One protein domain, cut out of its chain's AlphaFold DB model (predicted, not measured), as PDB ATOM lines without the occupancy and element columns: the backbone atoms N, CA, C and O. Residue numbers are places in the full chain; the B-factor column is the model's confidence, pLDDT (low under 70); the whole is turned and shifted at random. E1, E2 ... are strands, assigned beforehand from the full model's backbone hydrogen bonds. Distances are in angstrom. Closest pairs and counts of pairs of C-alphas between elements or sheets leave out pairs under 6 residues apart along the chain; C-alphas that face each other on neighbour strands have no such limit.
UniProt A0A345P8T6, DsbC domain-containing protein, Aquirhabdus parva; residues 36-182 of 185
ATOM      1  N   PRO A  36     137.383 172.213 174.107       95.88
ATOM      2  CA  PRO A  36     137.623 171.370 175.280       95.88
ATOM      3  C   PRO A  36     136.395 171.260 176.184       95.88
ATOM      4  O   PRO A  36     135.740 172.261 176.468       95.88
ATOM      5  N   LEU A  37     136.110 170.046 176.662       96.94
ATOM      6  CA  LEU A  37     135.020 169.765 177.602       96.94
ATOM      7  C   LEU A  37     135.533 169.250 178.944       96.94
ATOM      8  O   LEU A  37     135.045 169.673 179.986       96.94
ATOM      9  N   ALA A  38     136.495 168.326 178.915       98.25
ATOM     10  CA  ALA A  38     137.077 167.720 180.106       98.25
ATOM     11  C   ALA A  38     138.441 167.096 179.791       98.25
ATOM     12  O   ALA A  38     138.738 166.753 178.645       98.25
ATOM     13  N   SER A  39     139.252 166.889 180.823       98.56
ATOM     14  CA  SER A  39     140.449 166.057 180.738       98.56
ATOM     15  C   SER A  39     140.766 165.428 182.082       98.56
ATOM     16  O   SER A  39     140.544 166.059 183.116       98.56
ATOM     17  N   PHE A  40     141.328 164.228 182.068       98.81
ATOM     18  CA  PHE A  40     141.834 163.570 183.268       98.81
ATOM     19  C   PHE A  40     142.978 162.616 182.921       98.81
ATOM     20  O   PHE A  40     143.165 162.248 181.760       98.81
ATOM     21  N   GLU A  41     143.730 162.220 183.942       98.75
ATOM     22  CA  GLU A  41     144.780 161.209 183.859       98.75
ATOM     23  C   GLU A  41     144.484 160.131 184.897       98.75
ATOM     24  O   GLU A  41     144.211 160.441 186.056       98.75
ATOM     25  N   GLU A  42     144.476 158.873 184.472       98.62
ATOM     26  CA  GLU A  42     144.220 157.725 185.342       98.62
ATOM     27  C   GLU A  42     144.747 156.457 184.669       98.62
ATOM     28  O   GLU A  42     144.662 156.323 183.446       98.62
ATOM     29  N   ASN A  43     145.280 155.516 185.451       98.31
ATOM     30  CA  ASN A  43     145.728 154.204 184.967       98.31
ATOM     31  C   ASN A  43     146.603 154.297 183.702       98.31
ATOM     32  O   ASN A  43     146.339 153.657 182.682       98.31
ATOM     33  N   GLU A  44     147.638 155.140 183.778       98.31
ATOM     34  CA  GLU A  44     148.646 155.343 182.730       98.31
ATOM     35  C   GLU A  44     148.103 155.846 181.383       98.31
ATOM     36  O   GLU A  44     148.756 155.682 180.352       98.31
ATOM     37  N   ALA A  45     146.934 156.491 181.361       98.69
ATOM     38  CA  ALA A  45     146.456 157.224 180.194       98.69
ATOM     39  C   ALA A  45     145.973 158.625 180.560       98.69
ATOM     40  O   ALA A  45     145.294 158.832 181.566       98.69
ATOM     41  N   LYS A  46     146.256 159.572 179.669       98.81
ATOM     42  CA  LYS A  46     145.587 160.866 179.609       98.81
ATOM     43  C   LYS A  46     144.416 160.794 178.646       98.81
ATOM     44  O   LYS A  46     144.590 160.409 177.489       98.81
ATOM     45  N   VAL A  47     143.249 161.229 179.102       98.88
ATOM     46  CA  VAL A  47     142.043 161.347 178.282       98.88
ATOM     47  C   VAL A  47     141.676 162.817 178.152       98.88
ATOM     48  O   VAL A  47     141.520 163.517 179.150       98.88
ATOM     49  N   VAL A  48     141.527 163.286 176.915       98.81
ATOM     50  CA  VAL A  48     141.048 164.639 176.601       98.81
ATOM     51  C   VAL A  48     139.757 164.522 175.809       98.81
ATOM     52  O   VAL A  48     139.742 163.903 174.748       98.81
ATOM     53  N   ILE A  49     138.686 165.123 176.322       98.75
ATOM     54  CA  ILE A  49     137.358 165.122 175.711       98.75
ATOM     55  C   ILE A  49     137.071 166.517 175.163       98.75
ATOM     56  O   ILE A  49     137.179 167.521 175.870       98.75
ATOM     57  N   THR A  50     136.680 166.570 173.896       98.00
ATOM     58  CA  THR A  50     136.332 167.787 173.161       98.00
ATOM     59  C   THR A  50     135.027 167.587 172.394       98.00
ATOM     60  O   THR A  50     134.566 166.459 172.206       98.00
ATOM     61  N   VAL A  51     134.432 168.683 171.931       96.38
ATOM     62  CA  VAL A  51     133.389 168.661 170.901       96.38
ATOM     63  C   VAL A  51     133.898 169.336 169.635       96.38
ATOM     64  O   VAL A  51     134.494 170.410 169.683       96.38
ATOM     65  N   GLU A  52     133.648 168.702 168.497       94.69
ATOM     66  CA  GLU A  52     133.868 169.264 167.167       94.69
ATOM     67  C   GLU A  52     132.508 169.572 166.531       94.69
ATOM     68  O   GLU A  52     131.566 168.791 166.677       94.69
ATOM     69  N   TYR A  53     132.414 170.686 165.805       91.44
ATOM     70  CA  TYR A  53     131.241 171.036 165.006       91.44
ATOM     71  C   TYR A  53     131.626 171.090 163.529       91.44
ATOM     72  O   TYR A  53     132.658 171.663 163.178       91.44
ATOM     73  N   ASP A  54     130.807 170.496 162.663       89.44
ATOM     74  CA  ASP A  54     130.972 170.642 161.217       89.44
ATOM     75  C   ASP A  54     130.311 171.930 160.685       89.44
ATOM     76  O   ASP A  54     129.687 172.697 161.421       89.44
ATOM     77  N   GLN A  55     130.432 172.170 159.377       86.94
ATOM     78  CA  GLN A  55     129.838 173.335 158.703       86.94
ATOM     79  C   GLN A  55     128.303 173.379 158.772       86.94
ATOM     80  O   GLN A  55     127.708 174.416 158.503       86.94
ATOM     81  N   LYS A  56     127.654 172.258 159.107       87.00
ATOM     82  CA  LYS A  56     126.203 172.132 159.290       87.00
ATOM     83  C   LYS A  56     125.823 172.168 160.775       87.00
ATOM     84  O   LYS A  56     124.719 171.756 161.123       87.00
ATOM     85  N   HIS A  57     126.739 172.612 161.642       85.88
ATOM     86  CA  HIS A  57     126.597 172.638 163.096       85.88
ATOM     87  C   HIS A  57     126.301 171.267 163.726       85.88
ATOM     88  O   HIS A  57     125.769 171.184 164.832       85.88
ATOM     89  N   GLN A  58     126.673 170.170 163.062       89.56
ATOM     90  CA  GLN A  58     126.538 168.838 163.639       89.56
ATOM     91  C   GLN A  58     127.679 168.588 164.618       89.56
ATOM     92  O   GLN A  58     128.855 168.715 164.271       89.56
ATOM     93  N   ALA A  59     127.317 168.206 165.841       93.38
ATOM     94  CA  ALA A  59     128.263 167.950 166.912       93.38
ATOM     95  C   ALA A  59     128.843 166.528 166.834       93.38
ATOM     96  O   ALA A  59     128.143 165.544 166.580       93.38
ATOM     97  N   THR A  60     130.135 166.415 167.121       97.00
ATOM     98  CA  THR A  60     130.840 165.150 167.329       97.00
ATOM     99  C   THR A  60     131.565 165.216 168.661       97.00
ATOM    100  O   THR A  60     132.378 166.111 168.883       97.00
ATOM    101  N   LEU A  61     131.278 164.265 169.549       98.00
ATOM    102  CA  LEU A  61     132.043 164.079 170.774       98.00
ATOM    103  C   LEU A  61     133.342 163.352 170.428       98.00
ATOM    104  O   LEU A  61     133.317 162.296 169.791       98.00
ATOM    105  N   VAL A  62     134.469 163.916 170.841       98.50
ATOM    106  CA  VAL A  62     135.796 163.411 170.495       98.50
ATOM    107  C   VAL A  62     136.595 163.185 171.762       98.50
ATOM    108  O   VAL A  62     136.736 164.097 172.572       98.50
ATOM    109  N   ALA A  63     137.141 161.983 171.921       98.75
ATOM    110  CA  ALA A  63     138.018 161.657 173.034       98.75
ATOM    111  C   ALA A  63     139.351 161.122 172.528       98.75
ATOM    112  O   ALA A  63     139.396 160.119 171.816       98.75
ATOM    113  N   GLN A  64     140.433 161.790 172.907       98.81
ATOM    114  CA  GLN A  64     141.790 161.332 172.657       98.81
ATOM    115  C   GLN A  64     142.320 160.631 173.903       98.81
ATOM    116  O   GLN A  64     142.382 161.232 174.974       98.81
ATOM    117  N   PHE A  65     142.730 159.381 173.739       98.88
ATOM    118  CA  PHE A  65     143.357 158.556 174.761       98.88
ATOM    119  C   PHE A  65     144.844 158.469 174.445       98.88
ATOM    120  O   PHE A  65     145.222 158.011 173.369       98.88
ATOM    121  N   THR A  66     145.685 158.929 175.363       98.75
ATOM    122  CA  THR A  66     147.142 158.946 175.208       98.75
ATOM    123  C   THR A  66     147.771 158.125 176.325       98.75
ATOM    124  O   THR A  66     147.771 158.597 177.464       98.75
ATOM    125  N   PRO A  67     148.303 156.924 176.039       98.56
ATOM    126  CA  PRO A  67     149.132 156.205 176.996       98.56
ATOM    127  C   PRO A  67     150.305 157.081 177.453       98.56
ATOM    128  O   PRO A  67     150.978 157.704 176.630       98.56
ATOM    129  N   LEU A  68     150.522 157.157 178.763       98.31
ATOM    130  CA  LEU A  68     151.540 158.006 179.386       98.31
ATOM    131  C   LEU A  68     152.918 157.342 179.388       98.31
ATOM    132  O   LEU A  68     153.939 158.024 179.319       98.31
ATOM    133  N   GLN A  69     152.948 156.010 179.425       97.88
ATOM    134  CA  GLN A  69     154.182 155.235 179.417       97.88
ATOM    135  C   GLN A  69     154.597 154.860 177.996       97.88
ATOM    136  O   GLN A  69     153.783 154.515 177.134       97.88
ATOM    137  N   LYS A  70     155.907 154.885 177.748       96.19
ATOM    138  CA  LYS A  70     156.460 154.522 176.445       96.19
ATOM    139  C   LYS A  70     156.139 153.066 176.115       96.19
ATOM    140  O   LYS A  70     156.450 152.157 176.878       96.19
ATOM    141  N   GLY A  71     155.593 152.859 174.922       95.88
ATOM    142  CA  GLY A  71     155.266 151.530 174.416       95.88
ATOM    143  C   GLY A  71     153.992 150.938 175.004       95.88
ATOM    144  O   GLY A  71     153.660 149.820 174.640       95.88
ATOM    145  N   TYR A  72     153.283 151.654 175.880       97.88
ATOM    146  CA  TYR A  72     151.972 151.197 176.314       97.88
ATOM    147  C   TYR A  72     150.961 151.332 175.180       97.88
ATOM    148  O   TYR A  72     150.998 152.290 174.398       97.88
ATOM    149  N   HIS A  73     150.030 150.387 175.143       97.94
ATOM    150  CA  HIS A  73     148.930 150.353 174.191       97.94
ATOM    151  C   HIS A  73     147.574 150.283 174.888       97.94
ATOM    152  O   HIS A  73     147.462 150.144 176.107       97.94
ATOM    153  N   LEU A  74     146.535 150.415 174.071       98.69
ATOM    154  CA  LEU A  74     145.131 150.350 174.446       98.69
ATOM    155  C   LEU A  74     144.451 149.265 173.615       98.69
ATOM    156  O   LEU A  74     144.810 149.048 172.455       98.69
ATOM    157  N   TYR A  75     143.420 148.632 174.166       98.44
ATOM    158  CA  TYR A  75     142.577 147.730 173.387       98.44
ATOM    159  C   TYR A  75     141.618 148.492 172.468       98.44
ATOM    160  O   TYR A  75     141.143 149.585 172.790       98.44
ATOM    161  N   SER A  76     141.287 147.872 171.337       98.56
ATOM    162  CA  SER A  76     140.328 148.389 170.364       98.56
ATOM    163  C   SER A  76     138.952 148.646 170.985       98.56
ATOM    164  O   SER A  76     138.518 147.938 171.895       98.56
ATOM    165  N   LYS A  77     138.224 149.621 170.426       98.69
ATOM    166  CA  LYS A  77     136.798 149.841 170.718       98.69
ATOM    167  C   LYS A  77     135.926 148.623 170.390       98.69
ATOM    168  O   LYS A  77     134.837 148.495 170.939       98.69
ATOM    169  N   ASP A  78     136.403 147.748 169.505       97.88
ATOM    170  CA  ASP A  78     135.667 146.582 169.013       97.88
ATOM    171  C   ASP A  78     135.908 145.323 169.863       97.88
ATOM    172  O   ASP A  78     135.329 144.270 169.596       97.88
ATOM    173  N   LEU A  79     136.734 145.413 170.915       97.25
ATOM    174  CA  LEU A  79     136.852 144.337 171.897       97.25
ATOM    175  C   LEU A  79     135.515 144.181 172.656       97.25
ATOM    176  O   LEU A  79     134.883 145.185 173.003       97.25
ATOM    177  N   PRO A  80     135.067 142.953 172.986       96.69
ATOM    178  CA  PRO A  80     133.899 142.774 173.839       96.69
ATOM    179  C   PRO A  80     134.042 143.534 175.163       96.69
ATOM    180  O   PRO A  80     135.126 143.603 175.738       96.69
ATOM    181  N   ARG A  81     132.938 144.057 175.711       95.69
ATOM    182  CA  ARG A  81     132.955 144.869 176.952       95.69
ATOM    183  C   ARG A  81     133.634 144.191 178.138       95.69
ATOM    184  O   ARG A  81     134.256 144.858 178.958       95.69
ATOM    185  N   LYS A  82     133.475 142.873 178.242       94.94
ATOM    186  CA  LYS A  82     134.074 142.053 179.302       94.94
ATOM    187  C   LYS A  82     135.455 141.506 178.925       94.94
ATOM    188  O   LYS A  82     136.010 140.728 179.692       94.94
ATOM    189  N   GLY A  83     135.996 141.906 177.777       94.62
ATOM    190  CA  GLY A  83     137.183 141.303 177.196       94.62
ATOM    191  C   GLY A  83     136.901 139.963 176.517       94.62
ATOM    192  O   GLY A  83     135.768 139.469 176.527       94.62
ATOM    193  N   ILE A  84     137.946 139.371 175.947       94.25
ATOM    194  CA  ILE A  84     137.940 137.981 175.474       94.25
ATOM    195  C   ILE A  84     138.370 137.118 176.655       94.25
ATOM    196  O   ILE A  84     139.421 137.362 177.237       94.25
ATOM    197  N   GLU A  85     137.519 136.178 177.073       92.50
ATOM    198  CA  GLU A  85     137.784 135.303 178.231       92.50
ATOM    199  C   GLU A  85     138.129 136.087 179.523       92.50
ATOM    200  O   GLU A  85     138.839 135.616 180.403       92.50
ATOM    201  N   GLY A  86     137.584 137.306 179.659       92.00
ATOM    202  CA  GLY A  86     137.823 138.201 180.799       92.00
ATOM    203  C   GLY A  86     139.013 139.153 180.631       92.00
ATOM    204  O   GLY A  86     139.196 140.043 181.470       92.00
ATOM    205  N   ILE A  87     139.784 139.006 179.551       92.25
ATOM    206  CA  ILE A  87     141.049 139.702 179.316       92.25
ATOM    207  C   ILE A  87     140.835 140.965 178.478       92.25
ATOM    208  O   ILE A  87     140.173 140.950 177.439       92.25
ATOM    209  N   GLY A  88     141.418 142.067 178.952       95.00
ATOM    210  CA  GLY A  88     141.339 143.381 178.320       95.00
ATOM    211  C   GLY A  88     139.998 144.090 178.519       95.00
ATOM    212  O   GLY A  88     138.997 143.493 178.919       95.00
ATOM    213  N   ARG A  89     139.961 145.397 178.254       97.94
ATOM    214  CA  ARG A  89     138.722 146.192 178.199       97.94
ATOM    215  C   ARG A  89     138.777 147.154 177.023       97.94
ATOM    216  O   ARG A  89     139.817 147.784 176.843       97.94
ATOM    217  N   PRO A  90     137.685 147.293 176.254       98.62
ATOM    218  CA  PRO A  90     137.681 148.147 175.081       98.62
ATOM    219  C   PRO A  90     137.875 149.611 175.464       98.62
ATOM    220  O   PRO A  90     137.388 150.066 176.502       98.62
ATOM    221  N   THR A  91     138.534 150.355 174.582       98.81
ATOM    222  CA  THR A  91     138.567 151.817 174.673       98.81
ATOM    223  C   THR A  91     137.249 152.362 174.138       98.81
ATOM    224  O   THR A  91     136.958 152.206 172.953       98.81
ATOM    225  N   LEU A  92     136.438 152.984 174.993       98.81
ATOM    226  CA  LEU A  92     135.097 153.462 174.657       98.81
ATOM    227  C   LEU A  92     134.842 154.867 175.202       98.81
ATOM    228  O   LEU A  92     135.276 155.218 176.302       98.81
ATOM    229  N   ILE A  93     134.038 155.616 174.447       98.62
ATOM    230  CA  ILE A  93     133.232 156.723 174.959       98.62
ATOM    231  C   ILE A  93     131.765 156.453 174.669       98.62
ATOM    232  O   ILE A  93     131.406 156.020 173.574       98.62
ATOM    233  N   GLU A  94     130.921 156.707 175.658       98.44
ATOM    234  CA  GLU A  94     129.495 156.410 175.590       98.44
ATOM    235  C   GLU A  94     128.677 157.495 176.281       98.44
ATOM    236  O   GLU A  94     129.181 158.266 177.097       98.44
ATOM    237  N   LEU A  95     127.388 157.537 175.963       98.19
ATOM    238  CA  LEU A  95     126.424 158.399 176.634       98.19
ATOM    239  C   LEU A  95     125.691 157.583 177.699       98.19
ATOM    240  O   LEU A  95     125.379 156.409 177.480       98.19
ATOM    241  N   ALA A  96     125.396 158.195 178.845       95.25
ATOM    242  CA  ALA A  96     124.571 157.557 179.866       95.25
ATOM    243  C   ALA A  96     123.162 157.237 179.325       95.25
ATOM    244  O   ALA A  96     122.647 157.928 178.446       95.25
ATOM    245  N   ALA A  97     122.499 156.213 179.873       94.06
ATOM    246  CA  ALA A  97     121.180 155.778 179.395       94.06
ATOM    247  C   ALA A  97     120.114 156.894 179.442       94.06
ATOM    248  O   ALA A  97     119.250 156.981 178.571       94.06
ATOM    249  N   ASN A  98     120.203 157.772 180.440       93.62
ATOM    250  CA  ASN A  98     119.335 158.932 180.633       93.62
ATOM    251  C   ASN A  98     119.901 160.231 180.030       93.62
ATOM    252  O   ASN A  98     119.366 161.303 180.306       93.62
ATOM    253  N   SER A  99     120.957 160.150 179.216       96.00
ATOM    254  CA  SER A  99     121.559 161.315 178.569       96.00
ATOM    255  C   SER A  99     120.533 162.038 177.677       96.00
ATOM    256  O   SER A  99     119.848 161.389 176.864       96.00
ATOM    257  N   PRO A 100     120.409 163.376 177.790       93.88
ATOM    258  CA  PRO A 100     119.644 164.183 176.844       93.88
ATOM    259  C   PRO A 100     120.331 164.280 175.469       93.88
ATOM    260  O   PRO A 100     119.672 164.599 174.479       93.88
ATOM    261  N   ILE A 101     121.631 163.983 175.391       95.31
ATOM    262  CA  ILE A 101     122.395 163.867 174.148       95.31
ATOM    263  C   ILE A 101     122.098 162.497 173.532       95.31
ATOM    264  O   ILE A 101     121.965 161.495 174.236       95.31
ATOM    265  N   LYS A 102     121.994 162.425 172.204       95.81
ATOM    266  CA  LYS A 102     121.784 161.153 171.494       95.81
ATOM    267  C   LYS A 102     122.921 160.867 170.534       95.81
ATOM    268  O   LYS A 102     123.332 161.748 169.785       95.81
ATOM    269  N   ALA A 103     123.404 159.628 170.517       96.94
ATOM    270  CA  ALA A 103     124.291 159.170 169.458       96.94
ATOM    271  C   ALA A 103     123.516 159.147 168.132       96.94
ATOM    272  O   ALA A 103     122.380 158.680 168.075       96.94
ATOM    273  N   ARG A 104     124.131 159.666 167.070       95.81
ATOM    274  CA  ARG A 104     123.558 159.707 165.713       95.81
ATOM    275  C   ARG A 104     124.242 158.726 164.760       95.81
ATOM    276  O   ARG A 104     123.772 158.503 163.651       95.81
ATOM    277  N   GLY A 105     125.364 158.154 165.175       95.31
ATOM    278  CA  GLY A 105     126.138 157.217 164.377       95.31
ATOM    279  C   GLY A 105     126.972 156.298 165.253       95.31
ATOM    280  O   GLY A 105     126.891 156.337 166.481       95.31
ATOM    281  N   VAL A 106     127.771 155.468 164.594       96.94
ATOM    282  CA  VAL A 106     128.678 154.535 165.261       96.94
ATOM    283  C   VAL A 106     129.917 155.249 165.795       96.94
ATOM    284  O   VAL A 106     130.339 156.282 165.271       96.94
ATOM    285  N   LEU A 107     130.514 154.663 166.828       98.50
ATOM    286  CA  LEU A 107     131.812 155.076 167.335       98.50
ATOM    287  C   LEU A 107     132.904 154.706 166.324       98.50
ATOM    288  O   LEU A 107     132.994 153.558 165.889       98.50
ATOM    289  N   THR A 108     133.745 155.672 165.974       98.56
ATOM    290  CA  THR A 108     134.888 155.484 165.064       98.56
ATOM    291  C   THR A 108     136.195 155.780 165.784       98.56
ATOM    292  O   THR A 108     136.193 156.480 166.795       98.56
ATOM    293  N   ASP A 109     137.302 155.242 165.283       98.50
ATOM    294  CA  ASP A 109     138.654 155.433 165.803       98.50
ATOM    295  C   ASP A 109     139.576 156.067 164.746       98.50
ATOM    296  O   ASP A 109     139.214 156.235 163.580       98.50
ATOM    297  N   SER A 110     140.758 156.515 165.172       98.38
ATOM    298  CA  SER A 110     141.741 157.182 164.306       98.38
ATOM    299  C   SER A 110     142.879 156.280 163.840       98.38
ATOM    300  O   SER A 110     143.770 156.759 163.141       98.38
ATOM    301  N   ALA A 111     142.917 155.027 164.289       96.50
ATOM    302  CA  ALA A 111     144.031 154.123 164.058       96.50
ATOM    303  C   ALA A 111     143.512 152.721 163.720       96.50
ATOM    304  O   ALA A 111     142.549 152.275 164.343       96.50
ATOM    305  N   PRO A 112     144.153 152.012 162.772       96.94
ATOM    306  CA  PRO A 112     143.842 150.612 162.527       96.94
ATOM    307  C   PRO A 112     144.235 149.762 163.739       96.94
ATOM    308  O   PRO A 112     145.092 150.153 164.534       96.94
ATOM    309  N   THR A 113     143.643 148.579 163.855       97.62
ATOM    310  CA  THR A 113     143.935 147.641 164.941       97.62
ATOM    311  C   THR A 113     144.977 146.599 164.536       97.62
ATOM    312  O   THR A 113     145.113 146.238 163.366       97.62
ATOM    313  N   LEU A 114     145.713 146.104 165.528       97.38
ATOM    314  CA  LEU A 114     146.633 144.976 165.427       97.38
ATOM    315  C   LEU A 114     146.062 143.795 166.215       97.38
ATOM    316  O   LEU A 114     145.346 143.985 167.199       97.38
ATOM    317  N   LYS A 115     146.391 142.575 165.785       96.56
ATOM    318  CA  LYS A 115     146.064 141.355 166.527       96.56
ATOM    319  C   LYS A 115     147.184 141.052 167.514       96.56
ATOM    320  O   LYS A 115     148.325 140.870 167.099       96.56
ATOM    321  N   GLU A 116     146.839 140.960 168.787       94.25
ATOM    322  CA  GLU A 116     147.715 140.508 169.860       94.25
ATOM    323  C   GLU A 116     147.315 139.083 170.242       94.25
ATOM    324  O   GLU A 116     146.185 138.824 170.659       94.25
ATOM    325  N   VAL A 117     148.231 138.139 170.041       92.31
ATOM    326  CA  VAL A 117     148.041 136.751 170.463       92.31
ATOM    327  C   VAL A 117     148.600 136.624 171.867       92.31
ATOM    328  O   VAL A 117     149.790 136.857 172.073       92.31
ATOM    329  N   ILE A 118     147.749 136.231 172.808       87.88
ATOM    330  CA  ILE A 118     148.163 135.920 174.173       87.88
ATOM    331  C   ILE A 118     147.932 134.428 174.446       87.88
ATOM    332  O   ILE A 118     146.933 133.889 173.967       87.88
ATOM    333  N   PRO A 119     148.830 133.743 175.174       87.06
ATOM    334  CA  PRO A 119     148.710 132.304 175.427       87.06
ATOM    335  C   PRO A 119     147.399 131.883 176.102       87.06
ATOM    336  O   PRO A 119     146.922 130.771 175.891       87.06
ATOM    337  N   GLU A 120     146.830 132.758 176.928       86.69
ATOM    338  CA  GLU A 120     145.651 132.488 177.745       86.69
ATOM    339  C   GLU A 120     144.332 132.650 176.984       86.69
ATOM    340  O   GLU A 120     143.309 132.177 177.476       86.69
ATOM    341  N   ALA A 121     144.344 133.305 175.817       88.75
ATOM    342  CA  ALA A 121     143.147 133.553 175.024       88.75
ATOM    343  C   ALA A 121     143.091 132.666 173.782       88.75
ATOM    344  O   ALA A 121     144.057 132.549 173.029       88.75
ATOM    345  N   LYS A 122     141.917 132.092 173.519       90.06
ATOM    346  CA  LYS A 122     141.680 131.321 172.284       90.06
ATOM    347  C   LYS A 122     141.651 132.196 171.036       90.06
ATOM    348  O   LYS A 122     142.113 131.770 169.979       90.06
ATOM    349  N   ASP A 123     141.105 133.401 171.170       92.06
ATOM    350  CA  ASP A 123     141.001 134.382 170.097       92.06
ATOM    351  C   ASP A 123     141.979 135.540 170.339       92.06
ATOM    352  O   ASP A 123     142.158 135.967 171.483       92.06
ATOM    353  N   PRO A 124     142.599 136.094 169.281       94.12
ATOM    354  CA  PRO A 124     143.490 137.233 169.429       94.12
ATOM    355  C   PRO A 124     142.726 138.467 169.913       94.12
ATOM    356  O   PRO A 124     141.623 138.763 169.439       94.12
ATOM    357  N   LEU A 125     143.353 139.240 170.793       95.56
ATOM    358  CA  LEU A 125     142.843 140.544 171.189       95.56
ATOM    359  C   LEU A 125     143.153 141.572 170.105       95.56
ATOM    360  O   LEU A 125     144.137 141.470 169.373       95.56
ATOM    361  N   LEU A 126     142.292 142.580 169.998       97.44
ATOM    362  CA  LEU A 126     142.507 143.713 169.109       97.44
ATOM    363  C   LEU A 126     143.064 144.882 169.911       97.44
ATOM    364  O   LEU A 126     142.431 145.334 170.866       97.44
ATOM    365  N   ILE A 127     144.213 145.395 169.488       98.06
ATOM    366  CA  ILE A 127     144.896 146.523 170.126       98.06
ATOM    367  C   ILE A 127     145.128 147.656 169.139       98.06
ATOM    368  O   ILE A 127     145.203 147.435 167.931       98.06
ATOM    369  N   TYR A 128     145.261 148.874 169.645       98.50
ATOM    370  CA  TYR A 128     145.789 149.980 168.857       98.50
ATOM    371  C   TYR A 128     147.324 149.980 168.891       98.50
ATOM    372  O   TYR A 128     147.909 149.578 169.900       98.50
ATOM    373  N   PRO A 129     147.991 150.458 167.825       97.06
ATOM    374  CA  PRO A 129     149.419 150.742 167.854       97.06
ATOM    375  C   PRO A 129     149.791 151.714 168.979       97.06
ATOM    376  O   PRO A 129     148.968 152.512 169.430       97.06
ATOM    377  N   ASN A 130     151.063 151.689 169.375       95.50
ATOM    378  CA  ASN A 130     151.598 152.592 170.392       95.50
ATOM    379  C   ASN A 130     151.340 154.062 170.039       95.50
ATOM    380  O   ASN A 130     151.641 154.508 168.929       95.50
ATOM    381  N   GLY A 131     150.878 154.825 171.028       95.56
ATOM    382  CA  GLY A 131     150.612 156.255 170.904       95.56
ATOM    383  C   GLY A 131     149.134 156.613 171.071       95.56
ATOM    384  O   GLY A 131     148.333 155.786 171.509       95.56
ATOM    385  N   PRO A 132     148.767 157.874 170.783       97.94
ATOM    386  CA  PRO A 132     147.407 158.343 170.989       97.94
ATOM    387  C   PRO A 132     146.413 157.708 170.016       97.94
ATOM    388  O   PRO A 132     146.643 157.688 168.807       97.94
ATOM    389  N   VAL A 133     145.248 157.316 170.527       98.62
ATOM    390  CA  VAL A 133     144.078 156.963 169.714       98.62
ATOM    391  C   VAL A 133     142.955 157.953 169.978       98.62
ATOM    392  O   VAL A 133     142.718 158.365 171.111       98.62
ATOM    393  N   THR A 134     142.258 158.371 168.926       98.75
ATOM    394  CA  THR A 134     141.113 159.273 169.037       98.75
ATOM    395  C   THR A 134     139.839 158.558 168.643       98.75
ATOM    396  O   THR A 134     139.732 158.081 167.516       98.75
ATOM    397  N   LEU A 135     138.862 158.553 169.545       98.88
ATOM    398  CA  LEU A 135     137.516 158.070 169.282       98.88
ATOM    399  C   LEU A 135     136.577 159.229 168.956       98.88
ATOM    400  O   LEU A 135     136.681 160.305 169.547       98.88
ATOM    401  N   ARG A 136     135.656 159.006 168.015       98.75
ATOM    402  CA  ARG A 136     134.673 159.997 167.563       98.75
ATOM    403  C   ARG A 136     133.278 159.404 167.554       98.75
ATOM    404  O   ARG A 136     133.030 158.417 166.860       98.75
ATOM    405  N   LEU A 137     132.379 160.037 168.298       98.69
ATOM    406  CA  LEU A 137     130.967 159.691 168.375       98.69
ATOM    407  C   LEU A 137     130.133 160.852 167.818       98.69
ATOM    408  O   LEU A 137     130.046 161.902 168.463       98.69
ATOM    409  N   PRO A 138     129.508 160.700 166.640       97.88
ATOM    410  CA  PRO A 138     128.544 161.676 166.147       97.88
ATOM    411  C   PRO A 138     127.355 161.769 167.108       97.88
ATOM    412  O   PRO A 138     126.742 160.748 167.433       97.88
ATOM    413  N   ILE A 139     127.000 162.983 167.534       96.69
ATOM    414  CA  ILE A 139     125.922 163.218 168.500       96.69
ATOM    415  C   ILE A 139     124.883 164.214 167.975       96.69
ATOM    416  O   ILE A 139     125.124 164.987 167.051       96.69
ATOM    417  N   THR A 140     123.698 164.168 168.570       93.88
ATOM    418  CA  THR A 140     122.615 165.137 168.407       93.88
ATOM    419  C   THR A 140     122.338 165.767 169.761       93.88
ATOM    420  O   THR A 140     122.192 165.059 170.763       93.88
ATOM    421  N   LEU A 141     122.277 167.093 169.776       91.62
ATOM    422  CA  LEU A 141     121.923 167.883 170.947       91.62
ATOM    423  C   LEU A 141     120.406 168.143 170.931       91.62
ATOM    424  O   LEU A 141     119.824 168.266 169.851       91.62
ATOM    425  N   PRO A 142     119.735 168.183 172.092       89.00
ATOM    426  CA  PRO A 142     118.300 168.438 172.146       89.00
ATOM    427  C   PRO A 142     117.978 169.851 171.637       89.00
ATOM    428  O   PRO A 142     118.627 170.818 172.028       89.00
ATOM    429  N   ALA A 143     116.934 169.982 170.810       76.38
ATOM    430  CA  ALA A 143     116.565 171.245 170.158       76.38
ATOM    431  C   ALA A 143     116.280 172.398 171.143       76.38
ATOM    432  O   ALA A 143     116.541 173.556 170.835       76.38
ATOM    433  N   ALA A 144     115.779 172.078 172.341       64.88
ATOM    434  CA  ALA A 144     115.469 173.055 173.385       64.88
ATOM    435  C   ALA A 144     116.696 173.539 174.178       64.88
ATOM    436  O   ALA A 144     116.562 174.410 175.036       64.88
ATOM    437  N   ALA A 145     117.891 172.993 173.935       60.75
ATOM    438  CA  ALA A 145     119.093 173.440 174.627       60.75
ATOM    439  C   ALA A 145     119.624 174.733 174.001       60.75
ATOM    440  O   ALA A 145     120.686 174.735 173.411       60.75
ATOM    441  N   SER A 146     118.935 175.866 174.095       68.38
ATOM    442  CA  SER A 146     119.636 177.144 173.911       68.38
ATOM    443  C   SER A 146     120.508 177.394 175.146       68.38
ATOM    444  O   SER A 146     119.983 177.460 176.256       68.38
ATOM    445  N   GLY A 147     121.829 177.524 174.979       79.25
ATOM    446  CA  GLY A 147     122.752 177.805 176.084       79.25
ATOM    447  C   GLY A 147     123.586 176.600 176.533       79.25
ATOM    448  O   GLY A 147     124.102 175.847 175.707       79.25
ATOM    449  N   LYS A 148     123.802 176.464 177.849       88.94
ATOM    450  CA  LYS A 148     124.670 175.424 178.426       88.94
ATOM    451  C   LYS A 148     123.893 174.132 178.677       88.94
ATOM    452  O   LYS A 148     122.850 174.156 179.322       88.94
ATOM    453  N   LEU A 149     124.448 173.014 178.225       91.38
ATOM    454  CA  LEU A 149     123.966 171.662 178.487       91.38
ATOM    455  C   LEU A 149     125.036 170.891 179.262       91.38
ATOM    456  O   LEU A 149     126.138 170.687 178.753       91.38
ATOM    457  N   THR A 150     124.703 170.447 180.471       93.56
ATOM    458  CA  THR A 150     125.584 169.614 181.302       93.56
ATOM    459  C   THR A 150     125.137 168.161 181.245       93.56
ATOM    460  O   THR A 150     123.943 167.880 181.341       93.56
ATOM    461  N   ASP A 151     126.090 167.244 181.100       95.69
ATOM    462  CA  ASP A 151     125.844 165.799 181.056       95.69
ATOM    463  C   ASP A 151     127.099 165.017 181.485       95.69
ATOM    464  O   ASP A 151     128.140 165.616 181.761       95.69
ATOM    465  N   ASN A 152     127.020 163.685 181.521       97.56
ATOM    466  CA  ASN A 152     128.158 162.795 181.716       97.56
ATOM    467  C   ASN A 152     128.451 161.963 180.465       97.56
ATOM    468  O   ASN A 152     127.570 161.311 179.902       97.56
ATOM    469  N   VAL A 153     129.729 161.903 180.104       98.38
ATOM    470  CA  VAL A 153     130.267 160.912 179.166       98.38
ATOM    471  C   VAL A 153     130.821 159.752 179.974       98.38
ATOM    472  O   VAL A 153     131.550 159.963 180.940       98.38
ATOM    473  N   LEU A 154     130.490 158.527 179.587       98.75
ATOM    474  CA  LEU A 154     131.053 157.327 180.192       98.75
ATOM    475  C   LEU A 154     132.318 156.935 179.432       98.75
ATOM    476  O   LEU A 154     132.280 156.755 178.215       98.75
ATOM    477  N   VAL A 155     133.430 156.802 180.149       98.88
ATOM    478  CA  VAL A 155     134.735 156.465 179.576       98.88
ATOM    479  C   VAL A 155     135.189 155.101 180.084       98.88
ATOM    480  O   VAL A 155     135.165 154.845 181.290       98.88
ATOM    481  N   SER A 156     135.615 154.228 179.169       98.88
ATOM    482  CA  SER A 156     136.215 152.930 179.506       98.88
ATOM    483  C   SER A 156     137.515 152.723 178.743       98.88
ATOM    484  O   SER A 156     137.591 153.101 177.577       98.88
ATOM    485  N   TYR A 157     138.525 152.146 179.389       98.81
ATOM    486  CA  TYR A 157     139.776 151.723 178.760       98.81
ATOM    487  C   TYR A 157     140.617 150.879 179.725       98.81
ATOM    488  O   TYR A 157     140.354 150.797 180.926       98.81
ATOM    489  N   MET A 158     141.669 150.273 179.186       98.56
ATOM    490  CA  MET A 158     142.701 149.577 179.944       98.56
ATOM    491  C   MET A 158     144.017 149.721 179.187       98.56
ATOM    492  O   MET A 158     144.039 149.507 177.974       98.56
ATOM    493  N   THR A 159     145.077 150.122 179.885       98.31
ATOM    494  CA  THR A 159     146.414 150.246 179.305       98.31
ATOM    495  C   THR A 159     147.235 149.003 179.622       98.31
ATOM    496  O   THR A 159     147.086 148.405 180.691       98.31
ATOM    497  N   CYS A 160     148.090 148.602 178.686       97.19
ATOM    498  CA  CYS A 160     148.982 147.459 178.846       97.19
ATOM    499  C   CYS A 160     150.398 147.814 178.417       97.19
ATOM    500  O   CYS A 160     150.594 148.582 177.477       97.19
ATOM    501  N   SER A 161     151.378 147.250 179.116       95.88
ATOM    502  CA  SER A 161     152.784 147.344 178.753       95.88
ATOM    503  C   SER A 161     153.127 146.400 177.596       95.88
ATOM    504  O   SER A 161     152.421 145.411 177.378       95.88
ATOM    505  N   PRO A 162     154.273 146.604 176.921       92.88
ATOM    506  CA  PRO A 162     154.775 145.658 175.922       92.88
ATOM    507  C   PRO A 162     155.025 144.238 176.454       92.88
ATOM    508  O   PRO A 162     155.211 143.316 175.670       92.88
ATOM    509  N   GLN A 163     155.099 144.061 177.777       92.38
ATOM    510  CA  GLN A 163     155.293 142.764 178.436       92.38
ATOM    511  C   GLN A 163     153.961 142.106 178.835       92.38
ATOM    512  O   GLN A 163     153.966 141.138 179.593       92.38
ATOM    513  N   GLY A 164     152.826 142.654 178.390       90.75
ATOM    514  CA  GLY A 164     151.492 142.132 178.691       90.75
ATOM    515  C   GLY A 164     150.992 142.453 180.103       90.75
ATOM    516  O   GLY A 164     149.969 141.919 180.524       90.75
ATOM    517  N   GLN A 165     151.685 143.317 180.853       94.25
ATOM    518  CA  GLN A 165     151.227 143.751 182.174       94.25
ATOM    519  C   GLN A 165     150.250 144.909 182.014       94.25
ATOM    520  O   GLN A 165     150.612 145.960 181.487       94.25
ATOM    521  N   CYS A 166     149.020 144.729 182.477       96.12
ATOM    522  CA  CYS A 166     147.970 145.719 182.298       96.12
ATOM    523  C   CYS A 166     147.543 146.364 183.614       96.12
ATOM    524  O   CYS A 166     147.560 145.733 184.672       96.12
ATOM    525  N   THR A 167     147.113 147.621 183.540       97.81
ATOM    526  CA  THR A 167     146.538 148.322 184.690       97.81
ATOM    527  C   THR A 167     145.166 147.759 185.049       97.81
ATOM    528  O   THR A 167     144.511 147.085 184.248       97.81
ATOM    529  N   ALA A 168     144.666 148.118 186.235       97.62
ATOM    530  CA  ALA A 168     143.244 147.976 186.510       97.62
ATOM    531  C   ALA A 168     142.430 148.729 185.434       97.62
ATOM    532  O   ALA A 168     142.837 149.813 184.993       97.62
ATOM    533  N   PRO A 169     141.300 148.171 184.974       98.00
ATOM    534  CA  PRO A 169     140.505 148.816 183.948       98.00
ATOM    535  C   PRO A 169     139.722 150.009 184.493       98.00
ATOM    536  O   PRO A 169     139.036 149.902 185.511       98.00
ATOM    537  N   VAL A 170     139.715 151.108 183.742       98.62
ATOM    538  CA  VAL A 170     138.716 152.165 183.915       98.62
ATOM    539  C   VAL A 170     137.441 151.698 183.221       98.62
ATOM    540  O   VAL A 170     137.453 151.418 182.024       98.62
ATOM    541  N   THR A 171     136.343 151.566 183.966       98.06
ATOM    542  CA  THR A 171     135.078 151.019 183.446       98.06
ATOM    543  C   THR A 171     133.943 152.005 183.672       98.06
ATOM    544  O   THR A 171     133.622 152.309 184.817       98.06
ATOM    545  N   ALA A 172     133.328 152.471 182.582       98.12
ATOM    546  CA  ALA A 172     132.176 153.373 182.582       98.12
ATOM    547  C   ALA A 172     132.322 154.566 183.549       98.12
ATOM    548  O   ALA A 172     131.363 154.967 184.209       98.12
ATOM    549  N   LYS A 173     133.530 155.138 183.640       98.56
ATOM    550  CA  LYS A 173     133.802 156.309 184.477       98.56
ATOM    551  C   LYS A 173     132.966 157.473 183.964       98.56
ATOM    552  O   LYS A 173     133.132 157.882 182.817       98.56
ATOM    553  N   ALA A 174     132.090 158.007 184.809       98.50
ATOM    554  CA  ALA A 174     131.319 159.198 184.487       98.50
ATOM    555  C   ALA A 174     132.227 160.433 184.523       98.50
ATOM    556  O   ALA A 174     132.818 160.754 185.555       98.50
ATOM    557  N   VAL A 175     132.341 161.111 183.384       98.56
ATOM    558  CA  VAL A 175     133.111 162.343 183.224       98.56
ATOM    559  C   VAL A 175     132.139 163.478 182.911       98.56
ATOM    560  O   VAL A 175     131.502 163.440 181.854       98.56
ATOM    561  N   PRO A 176     132.010 164.478 183.798       98.00
ATOM    562  CA  PRO A 176     131.109 165.592 183.567       98.00
ATOM    563  C   PRO A 176     131.612 166.445 182.402       98.00
ATOM    564  O   PRO A 176     132.796 166.771 182.315       98.00
ATOM    565  N   ILE A 177     130.695 166.829 181.520       96.94
ATOM    566  CA  ILE A 177     130.946 167.730 180.398       96.94
ATOM    567  C   ILE A 177     129.934 168.871 180.403       96.94
ATOM    568  O   ILE A 177     128.810 168.734 180.883       96.94
ATOM    569  N   THR A 178     130.325 170.017 179.852       94.75
ATOM    570  CA  THR A 178     129.412 171.136 179.604       94.75
ATOM    571  C   THR A 178     129.558 171.595 178.167       94.75
ATOM    572  O   THR A 178     130.583 172.144 177.775       94.75
ATOM    573  N   LEU A 179     128.514 171.370 177.382       90.62
ATOM    574  CA  LEU A 179     128.420 171.803 175.999       90.62
ATOM    575  C   LEU A 179     127.748 173.170 175.955       90.62
ATOM    576  O   LEU A 179     126.770 173.413 176.659       90.62
ATOM    577  N   THR A 180     128.250 174.056 175.104       83.81
ATOM    578  CA  THR A 180     127.514 175.266 174.731       83.81
ATOM    579  C   THR A 180     126.883 175.005 173.377       83.81
ATOM    580  O   THR A 180     127.598 174.797 172.397       83.81
ATOM    581  N   HIS A 181     125.557 174.965 173.339       75.44
ATOM    582  CA  HIS A 181     124.812 174.831 172.099       75.44
ATOM    583  C   HIS A 181     124.574 176.228 171.531       75.44
ATOM    584  O   HIS A 181     123.953 177.088 172.166       75.44
ATOM    585  N   LEU A 182     125.129 176.460 170.345       66.12
ATOM    586  CA  LEU A 182     124.862 177.662 169.572       66.12
ATOM    587  C   LEU A 182     123.442 177.529 169.025       66.12
ATOM    588  O   LEU A 182     123.112 176.510 168.420       66.12
TER     589      LEU A 182
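This is residues 36 to 182 of the 185 residues of the protein "DsbC domain-containing protein" of Aquirhabdus parva (UniProt A0A345P8T6). Two strongly twisted sheets lie face to face as a sandwich: E1, E2, E3 and E7 make one layer, E4, E8 and E9 the other, and edge strands E1 and E9 come together along one side. At one end of the long axis a small hairpin, E5 and E6, sits beyond the sandwich among long loops. The printed part has 147 residues, with no named helix and nine named strands, E1 to E9 in order along the chain; the class is all strand, though strands hold only 66 of the 147 residues. The sheet orders are E1 - E2 - E3 - E7, E4 - E8 - E9 and E5 - E6, each antiparallel. The whole is compact, with a radius of gyration of the C-alphas of 15.9 A, and spans 53 by 27 by 26 A, only just a rod.

Start with E1, residues 36 to 42, E2, residues 45 to 53, and E3, residues 59 to 67, a meander in which each strand is the antiparallel neighbour of the one before; look for N 40 and O 47 at 3.0 A, and N 48 and O 64 at 3.0 A. E7, residues 133 to 140, is the other neighbour of E3, with N 63 and O 135 at 2.9 A. In the second sheet, find E4, residues 92 to 95, beside E8, residues 147 to 157, with N 94 and O 154 at 2.9 A. E9, residues 170 to 181, forms a hairpin with E8, with N 153 and O 175 at 2.9 A. These two sheets make the sandwich, with strands at 29 degrees and facing parts 9.0 A centre to centre. The closest C-alphas of E1 and E9 are those of Leu 37 and Ile 177, 5.3 A apart; those of E4 and E7 are Ile 93 and Leu 135, 7.2 A apart. The hairpin of E5, residues 114 to 116, and E6, residues 125 to 127, has N 114 and O 127 at 2.8 A; E5 and E7 are apart.

Find C-alpha 36 at (137.623, 171.370, 175.280), where E1 begins. E2 runs 25.6 A, E3 26.0 A and E7 23.0 A from first to last C-alpha. E8 runs 31.3 A from C-alpha 147 at (122.752, 177.805, 176.084), and E9 29.1 A to C-alpha 181 at (124.812, 174.831, 172.099).

The two C-alphas farthest apart are those of Pro 119 and Ser 146, 53.5 A. The printed part has no cut. Look for the long links from E3 to E4, E4 to E5 and E8 to E9. The mean pLDDT of the printed part is 94.7; residues 144 to 146 and residue 182 are under 70.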